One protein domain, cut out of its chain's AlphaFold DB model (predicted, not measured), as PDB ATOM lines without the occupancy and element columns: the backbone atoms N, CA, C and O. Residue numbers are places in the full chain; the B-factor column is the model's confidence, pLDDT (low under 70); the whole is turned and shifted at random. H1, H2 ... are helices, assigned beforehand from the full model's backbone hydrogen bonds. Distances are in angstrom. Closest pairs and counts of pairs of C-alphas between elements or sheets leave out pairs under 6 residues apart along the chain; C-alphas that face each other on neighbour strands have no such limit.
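This is residues 50 to 77 and 84 to 124 of the 184 residues of the protein "TauD/TfdA family dioxygenase" of Acidimicrobiia bacterium (UniProt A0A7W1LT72). This part has little regular structure: it is mostly winding loop, with one short helix, H1, and a single helical turn, H2, apart from it. Residues 84 to 124 make one wide open loop, whose residues 91 to 96 stick out free. The printed part has 69 residues, with H1 then H2 and no named strand; the class is all helix, though the named elements hold only 13 residues. It is only just compact, close to loose, with a radius of gyration of the C-alphas of 13.2 A, and spans 35 by 30 by 24 A.

Find C-alpha 51 at (112.991, 192.154, 126.405); from there H1, residues 51 to 59, runs 12.3 A to C-alpha 59 at (100.863, 193.804, 124.808). H2, residues 70 to 73, ends at (115.298, 178.900, 117.535).

H1 and H2 are apart, joined by a short link of 10 residues. In H1 every O i to N i+4 pair is within hydrogen-bond range; H2 is too short for one.

Residues 78 to 83 are not printed; C-alphas 77 and 84 are 13.0 A apart. Confidence is low, under 70, at residues 66 to 77 and 84 to 85.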
ATOM      1  N   ASP A  50     114.498 196.253 128.692       90.44
ATOM      2  CA  ASP A  50     114.739 194.819 128.572       90.44
ATOM      3  C   ASP A  50     113.676 194.157 127.666       90.44
ATOM      4  O   ASP A  50     112.645 194.747 127.313       90.44
ATOM      5  N   GLU A  51     113.908 192.903 127.276       88.44
ATOM      6  CA  GLU A  51     112.991 192.154 126.405       88.44
ATOM      7  C   GLU A  51     111.588 192.010 127.017       88.44
ATOM      8  O   GLU A  51     110.581 192.085 126.308       88.44
ATOM      9  N   ARG A  52     111.492 191.876 128.346       88.69
ATOM     10  CA  ARG A  52     110.208 191.755 129.055       88.69
ATOM     11  C   ARG A  52     109.447 193.080 129.027       88.69
ATOM     12  O   ARG A  52     108.224 193.075 128.906       88.69
ATOM     13  N   GLN A  53     110.134 194.212 129.143       92.31
ATOM     14  CA  GLN A  53     109.572 195.558 129.028       92.31
ATOM     15  C   GLN A  53     109.087 195.821 127.606       92.31
ATOM     16  O   GLN A  53     107.956 196.278 127.440       92.31
ATOM     17  N   LEU A  54     109.878 195.465 126.592       92.62
ATOM     18  CA  LEU A  54     109.475 195.610 125.194       92.62
ATOM     19  C   LEU A  54     108.259 194.734 124.857       92.62
ATOM     20  O   LEU A  54     107.313 195.206 124.225       92.62
ATOM     21  N   TRP A  55     108.236 193.489 125.342       90.50
ATOM     22  CA  TRP A  55     107.079 192.605 125.196       90.50
ATOM     23  C   TRP A  55     105.829 193.186 125.870       90.50
ATOM     24  O   TRP A  55     104.770 193.274 125.249       90.50
ATOM     25  N   ARG A  56     105.948 193.641 127.126       91.00
ATOM     26  CA  ARG A  56     104.840 194.277 127.863       91.00
ATOM     27  C   ARG A  56     104.324 195.530 127.168       91.00
ATOM     28  O   ARG A  56     103.122 195.782 127.204       91.00
ATOM     29  N   LEU A  57     105.206 196.319 126.554       93.69
ATOM     30  CA  LEU A  57     104.805 197.464 125.744       93.69
ATOM     31  C   LEU A  57     103.958 197.002 124.557       93.69
ATOM     32  O   LEU A  57     102.885 197.558 124.342       93.69
ATOM     33  N   ALA A  58     104.400 195.980 123.821       92.25
ATOM     34  CA  ALA A  58     103.661 195.445 122.679       92.25
ATOM     35  C   ALA A  58     102.271 194.911 123.077       92.25
ATOM     36  O   ALA A  58     101.303 195.156 122.353       92.25
ATOM     37  N   GLU A  59     102.145 194.278 124.252       91.75
ATOM     38  CA  GLU A  59     100.863 193.804 124.808       91.75
ATOM     39  C   GLU A  59      99.828 194.934 124.990       91.75
ATOM     40  O   GLU A  59      98.626 194.690 124.890       91.75
ATOM     41  N   GLN A  60     100.261 196.188 125.178       92.12
ATOM     42  CA  GLN A  60      99.351 197.344 125.273       92.12
ATOM     43  C   GLN A  60      98.689 197.710 123.934       92.12
ATOM     44  O   GLN A  60      97.731 198.483 123.911       92.12
ATOM     45  N   PHE A  61      99.192 197.186 122.812       92.56
ATOM     46  CA  PHE A  61      98.707 197.488 121.459       92.56
ATOM     47  C   PHE A  61      98.040 196.286 120.772       92.56
ATOM     48  O   PHE A  61      97.589 196.404 119.625       92.56
ATOM     49  N   GLY A  62      97.960 195.145 121.459       89.69
ATOM     50  CA  GLY A  62      97.338 193.912 120.986       89.69
ATOM     51  C   GLY A  62      98.105 192.670 121.433       89.69
ATOM     52  O   GLY A  62      98.997 192.740 122.268       89.69
ATOM     53  N   VAL A  63      97.762 191.518 120.857       88.06
ATOM     54  CA  VAL A  63      98.484 190.263 121.108       88.06
ATOM     55  C   VAL A  63      99.778 190.259 120.280       88.06
ATOM     56  O   VAL A  63      99.680 190.336 119.049       88.06
ATOM     57  N   PRO A  64     100.976 190.180 120.895       84.25
ATOM     58  CA  PRO A  64     102.229 190.139 120.148       84.25
ATOM     59  C   PRO A  64     102.306 188.909 119.236       84.25
ATOM     60  O   PRO A  64     102.010 187.785 119.646       84.25
ATOM     61  N   ALA A  65     102.708 189.120 117.983       74.50
ATOM     62  CA  ALA A  65     102.960 188.037 117.044       74.50
ATOM     63  C   ALA A  65     104.416 187.573 117.176       74.50
ATOM     64  O   ALA A  65     105.334 188.378 117.052       74.50
ATOM     65  N   VAL A  66     104.628 186.272 117.383       69.50
ATOM     66  CA  VAL A  66     105.974 185.680 117.387       69.50
ATOM     67  C   VAL A  66     106.363 185.309 115.960       69.50
ATOM     68  O   VAL A  66     105.629 184.545 115.312       69.50
ATOM     69  N   TYR A  67     107.505 185.821 115.488       67.62
ATOM     70  CA  TYR A  67     108.054 185.495 114.171       67.62
ATOM     71  C   TYR A  67     108.215 183.971 114.026       67.62
ATOM     72  O   TYR A  67     108.781 183.325 114.911       67.62
ATOM     73  N   PRO A  68     107.727 183.362 112.926       60.66
ATOM     74  CA  PRO A  68     107.743 181.905 112.770       60.66
ATOM     75  C   PRO A  68     109.137 181.273 112.872       60.66
ATOM     76  O   PRO A  68     109.259 180.159 113.369       60.66
ATOM     77  N   VAL A  69     110.180 181.990 112.436       60.34
ATOM     78  CA  VAL A  69     111.575 181.525 112.490       60.34
ATOM     79  C   VAL A  69     112.138 181.497 113.913       60.34
ATOM     80  O   VAL A  69     112.919 180.610 114.237       60.34
ATOM     81  N   ASP A  70     111.683 182.391 114.792       55.94
ATOM     82  CA  ASP A  70     112.169 182.458 116.174       55.94
ATOM     83  C   ASP A  70     111.519 181.399 117.069       55.94
ATOM     84  O   ASP A  70     112.140 180.936 118.023       55.94
ATOM     85  N   ARG A  71     110.322 180.911 116.704       52.09
ATOM     86  CA  ARG A  71     109.710 179.734 117.356       52.09
ATOM     87  C   ARG A  71     110.539 178.460 117.185       52.09
ATOM     88  O   ARG A  71     110.403 177.540 117.981       52.09
ATOM     89  N   LEU A  72     111.351 178.388 116.129       47.06
ATOM     90  CA  LEU A  72     112.236 177.254 115.852       47.06
ATOM     91  C   LEU A  72     113.586 177.382 116.577       47.06
ATOM     92  O   LEU A  72     114.247 176.371 116.794       47.06
ATOM     93  N   ALA A  73     113.992 178.602 116.946       45.56
ATOM     94  CA  ALA A  73     115.298 178.900 117.535       45.56
ATOM     95  C   ALA A  73     115.288 179.012 119.073       45.56
ATOM     96  O   ALA A  73     116.353 179.019 119.689       45.56
ATOM     97  N   SER A  74     114.119 179.091 119.717       45.62
ATOM     98  CA  SER A  74     114.018 179.205 121.175       45.62
ATOM     99  C   SER A  74     114.242 177.853 121.874       45.62
ATOM    100  O   SER A  74     113.292 177.135 122.195       45.62
ATOM    101  N   SER A  75     115.506 177.509 122.131       41.44
ATOM    102  CA  SER A  75     115.941 176.404 123.001       41.44
ATOM    103  C   SER A  75     116.485 176.912 124.346       41.44
ATOM    104  O   SER A  75     117.527 176.451 124.807       41.44
ATOM    105  N   SER A  76     115.844 177.915 124.947       42.25
ATOM    106  CA  SER A  76     116.276 178.456 126.240       42.25
ATOM    107  C   SER A  76     115.411 177.889 127.362       42.25
ATOM    108  O   SER A  76     114.215 178.176 127.453       42.25
ATOM    109  N   ASP A  77     116.037 177.047 128.181       43.12
ATOM    110  CA  ASP A  77     115.508 176.446 129.404       43.12
ATOM    111  C   ASP A  77     115.450 177.477 130.544       43.12
ATOM    112  O   ASP A  77     116.224 177.394 131.488       43.12
ATOM    113  N   LYS A  84     106.980 184.063 125.126       62.91
ATOM    114  CA  LYS A  84     107.227 185.518 125.084       62.91
ATOM    115  C   LYS A  84     108.589 185.841 124.474       62.91
ATOM    116  O   LYS A  84     109.477 186.343 125.156       62.91
ATOM    117  N   VAL A  85     108.758 185.517 123.194       69.88
ATOM    118  CA  VAL A  85     110.035 185.681 122.482       69.88
ATOM    119  C   VAL A  85     110.077 187.020 121.752       69.88
ATOM    120  O   VAL A  85     109.263 187.280 120.866       69.88
ATOM    121  N   VAL A  86     111.059 187.852 122.098       78.25
ATOM    122  CA  VAL A  86     111.428 189.035 121.313       78.25
ATOM    123  C   VAL A  86     112.509 188.631 120.316       78.25
ATOM    124  O   VAL A  86     113.560 188.120 120.693       78.25
ATOM    125  N   SER A  87     112.254 188.860 119.031       81.88
ATOM    126  CA  SER A  87     113.224 188.601 117.967       81.88
ATOM    127  C   SER A  87     114.440 189.521 118.108       81.88
ATOM    128  O   SER A  87     114.286 190.743 118.155       81.88
ATOM    129  N   SER A  88     115.651 188.953 118.121       82.50
ATOM    130  CA  SER A  88     116.891 189.737 118.099       82.50
ATOM    131  C   SER A  88     117.494 189.782 116.694       82.50
ATOM    132  O   SER A  88     117.741 188.758 116.053       82.50
ATOM    133  N   ILE A  89     117.750 190.997 116.208       85.31
ATOM    134  CA  ILE A  89     118.463 191.238 114.951       85.31
ATOM    135  C   ILE A  89     119.903 191.580 115.322       85.31
ATOM    136  O   ILE A  89     120.159 192.589 115.979       85.31
ATOM    137  N   ARG A  90     120.842 190.709 114.939       86.94
ATOM    138  CA  ARG A  90     122.275 190.892 115.185       86.94
ATOM    139  C   ARG A  90     123.028 190.794 113.871       86.94
ATOM    140  O   ARG A  90     123.298 189.691 113.392       86.94
ATOM    141  N   ASP A  91     123.405 191.953 113.358       87.25
ATOM    142  CA  ASP A  91     124.183 192.068 112.136       87.25
ATOM    143  C   ASP A  91     125.670 192.213 112.475       87.25
ATOM    144  O   ASP A  91     126.067 192.976 113.355       87.25
ATOM    145  N   THR A  92     126.506 191.439 111.794       86.19
ATOM    146  CA  THR A  92     127.969 191.460 111.923       86.19
ATOM    147  C   THR A  92     128.596 191.234 110.551       86.19
ATOM    148  O   THR A  92     127.913 190.837 109.610       86.19
ATOM    149  N   ALA A  93     129.913 191.400 110.416       84.75
ATOM    150  CA  ALA A  93     130.596 191.069 109.161       84.75
ATOM    151  C   ALA A  93     130.368 189.604 108.723       84.75
ATOM    152  O   ALA A  93     130.273 189.326 107.532       84.75
ATOM    153  N   ALA A  94     130.239 188.676 109.681       88.88
ATOM    154  CA  ALA A  94     129.969 187.261 109.416       88.88
ATOM    155  C   ALA A  94     128.472 186.942 109.226       88.88
ATOM    156  O   ALA A  94     128.126 185.886 108.701       88.88
ATOM    157  N   ARG A  95     127.583 187.843 109.657       84.00
ATOM    158  CA  ARG A  95     126.126 187.726 109.541       84.00
ATOM    159  C   ARG A  95     125.579 189.051 109.004       84.00
ATOM    160  O   ARG A  95     125.174 189.889 109.808       84.00
ATOM    161  N   PRO A  96     125.648 189.286 107.684       83.50
ATOM    162  CA  PRO A  96     125.217 190.551 107.107       83.50
ATOM    163  C   PRO A  96     123.701 190.763 107.280       83.50
ATOM    164  O   PRO A  96     122.969 189.776 107.431       83.50
ATOM    165  N   PRO A  97     123.222 192.020 107.218       84.25
ATOM    166  CA  PRO A  97     121.804 192.338 107.350       84.25
ATOM    167  C   PRO A  97     120.944 191.573 106.346       84.25
ATOM    168  O   PRO A  97     121.233 191.566 105.151       84.25
ATOM    169  N   ALA A  98     119.860 190.962 106.825       80.25
ATOM    170  CA  ALA A  98     118.912 190.229 105.981       80.25
ATOM    171  C   ALA A  98     117.763 191.109 105.449       80.25
ATOM    172  O   ALA A  98     117.085 190.733 104.499       80.25
ATOM    173  N   ALA A  99     117.538 192.274 106.059       79.44
ATOM    174  CA  ALA A  99     116.395 193.150 105.802       79.44
ATOM    175  C   ALA A  99     116.801 194.445 105.069       79.44
ATOM    176  O   ALA A  99     116.398 195.539 105.458       79.44
ATOM    177  N   PHE A 100     117.638 194.331 104.033       79.19
ATOM    178  CA  PHE A 100     118.153 195.488 103.284       79.19
ATOM    179  C   PHE A 100     117.222 195.963 102.154       79.19
ATOM    180  O   PHE A 100     117.320 197.113 101.726       79.19
ATOM    181  N   ASP A 101     116.310 195.108 101.684       87.75
ATOM    182  CA  ASP A 101     115.349 195.444 100.632       87.75
ATOM    183  C   ASP A 101     114.085 196.124 101.177       87.75
ATOM    184  O   ASP A 101     113.697 195.950 102.335       87.75
ATOM    185  N   TRP A 102     113.385 196.872 100.319       91.88
ATOM    186  CA  TRP A 102     112.087 197.461 100.656       91.88
ATOM    187  C   TRP A 102     111.050 196.374 100.936       91.88
ATOM    188  O   TRP A 102     110.692 195.604 100.046       91.88
ATOM    189  N   HIS A 103     110.503 196.351 102.149       92.06
ATOM    190  CA  HIS A 103     109.510 195.356 102.539       92.06
ATOM    191  C   HIS A 103     108.450 195.912 103.499       92.06
ATOM    192  O   HIS A 103     108.497 197.046 103.974       92.06
ATOM    193  N   THR A 104     107.440 195.082 103.746       90.25
ATOM    194  CA  THR A 104     106.492 195.206 104.853       90.25
ATOM    195  C   THR A 104     106.508 193.884 105.598       90.25
ATOM    196  O   THR A 104     106.315 192.833 104.978       90.25
ATOM    197  N   ASP A 105     106.728 193.952 106.907       88.25
ATOM    198  CA  ASP A 105     106.865 192.781 107.763       88.25
ATOM    199  C   ASP A 105     105.689 191.823 107.647       88.25
ATOM    200  O   ASP A 105     104.523 192.220 107.724       88.25
ATOM    201  N   LEU A 106     106.024 190.541 107.463       87.75
ATOM    202  CA  LEU A 106     105.080 189.423 107.438       87.75
ATOM    203  C   LEU A 106     103.868 189.675 106.521       87.75
ATOM    204  O   LEU A 106     102.776 189.161 106.754       87.75
ATOM    205  N   SER A 107     104.064 190.442 105.441       88.44
ATOM    206  CA  SER A 107     103.007 190.797 104.486       88.44
ATOM    207  C   SER A 107     102.367 189.585 103.807       88.44
ATOM    208  O   SER A 107     101.275 189.708 103.258       88.44
ATOM    209  N   TRP A 108     103.003 188.417 103.881       87.31
ATOM    210  CA  TRP A 108     102.558 187.135 103.342       87.31
ATOM    211  C   TRP A 108     101.643 186.333 104.290       87.31
ATOM    212  O   TRP A 108     101.014 185.377 103.846       87.31
ATOM    213  N   THR A 109     101.505 186.702 105.571       86.94
ATOM    214  CA  THR A 109     100.641 185.970 106.523       86.94
ATOM    215  C   THR A 109      99.173 186.365 106.374       86.94
ATOM    216  O   THR A 109      98.871 187.475 105.956       86.94
ATOM    217  N   GLN A 110      98.214 185.496 106.710       89.06
ATOM    218  CA  GLN A 110      96.784 185.819 106.538       89.06
ATOM    219  C   GLN A 110      96.373 187.113 107.260       89.06
ATOM    220  O   GLN A 110      95.647 187.932 106.695       89.06
ATOM    221  N   THR A 111      96.912 187.312 108.462       86.75
ATOM    222  CA  THR A 111      96.701 188.498 109.293       86.75
ATOM    223  C   THR A 111      98.063 189.135 109.579       86.75
ATOM    224  O   THR A 111      98.676 188.807 110.598       86.75
ATOM    225  N   PRO A 112      98.570 190.015 108.690       88.94
ATOM    226  CA  PRO A 112      99.846 190.683 108.905       88.94
ATOM    227  C   PRO A 112      99.841 191.482 110.206       88.94
ATOM    228  O   PRO A 112      98.777 191.982 110.605       88.94
ATOM    229  N   PRO A 113     101.014 191.648 110.846       89.56
ATOM    230  CA  PRO A 113     101.149 192.467 112.026       89.56
ATOM    231  C   PRO A 113     100.526 193.813 111.762       89.56
ATOM    232  O   PRO A 113     100.767 194.469 110.748       89.56
ATOM    233  N   ALA A 114      99.693 194.207 112.710       89.62
ATOM    234  CA  ALA A 114      99.279 195.568 112.752       89.62
ATOM    235  C   ALA A 114     100.565 196.335 113.091       89.62
ATOM    236  O   ALA A 114     101.117 196.951 112.197       89.62
ATOM    237  N   TRP A 115     101.049 196.304 114.336       90.69
ATOM    238  CA  TRP A 115     102.178 197.104 114.850       90.69
ATOM    239  C   TRP A 115     103.538 196.413 114.693       90.69
ATOM    240  O   TRP A 115     103.602 195.191 114.749       90.69
ATOM    241  N   GLY A 116     104.600 197.210 114.558       91.94
ATOM    242  CA  GLY A 116     105.987 196.778 114.721       91.94
ATOM    243  C   GLY A 116     106.634 197.543 115.875       91.94
ATOM    244  O   GLY A 116     106.311 198.714 116.086       91.94
ATOM    245  N   PHE A 117     107.514 196.876 116.621       93.38
ATOM    246  CA  PHE A 117     108.340 197.452 117.683       93.38
ATOM    247  C   PHE A 117     109.786 197.001 117.459       93.38
ATOM    248  O   PHE A 117     110.041 195.830 117.208       93.38
ATOM    249  N   LEU A 118     110.721 197.937 117.553       94.25
ATOM    250  CA  LEU A 118     112.159 197.748 117.418       94.25
ATOM    251  C   LEU A 118     112.818 198.519 118.560       94.25
ATOM    252  O   LEU A 118     112.450 199.651 118.865       94.25
ATOM    253  N   HIS A 119     113.794 197.919 119.219       94.81
ATOM    254  CA  HIS A 119     114.586 198.623 120.211       94.81
ATOM    255  C   HIS A 119     116.045 198.493 119.820       94.81
ATOM    256  O   HIS A 119     116.563 197.391 119.667       94.81
ATOM    257  N   ALA A 120     116.693 199.634 119.606       93.69
ATOM    258  CA  ALA A 120     118.112 199.658 119.321       93.69
ATOM    259  C   ALA A 120     118.900 199.411 120.617       93.69
ATOM    260  O   ALA A 120     118.846 200.232 121.531       93.69
ATOM    261  N   VAL A 121     119.600 198.276 120.678       91.69
ATOM    262  CA  VAL A 121     120.418 197.856 121.831       91.69
ATOM    263  C   VAL A 121     121.882 198.239 121.628       91.69
ATOM    264  O   VAL A 121     122.498 198.859 122.487       91.69
ATOM    265  N   GLU A 122     122.428 197.910 120.460       90.38
ATOM    266  CA  GLU A 122     123.790 198.241 120.051       90.38
ATOM    267  C   GLU A 122     123.728 198.832 118.640       90.38
ATOM    268  O   GLU A 122     123.083 198.270 117.755       90.38
ATOM    269  N   ILE A 123     124.344 199.999 118.442       90.31
ATOM    270  CA  ILE A 123     124.276 200.760 117.188       90.31
ATOM    271  C   ILE A 123     125.708 201.061 116.734       90.31
ATOM    272  O   ILE A 123     126.517 201.505 117.556       90.31
ATOM    273  N   PRO A 124     126.052 200.855 115.450       90.06
ATOM    274  CA  PRO A 124     127.362 201.236 114.939       90.06
ATOM    275  C   PRO A 124     127.573 202.755 115.027       90.06
ATOM    276  O   PRO A 124     126.633 203.545 114.991       90.06
TER     277      PRO A 124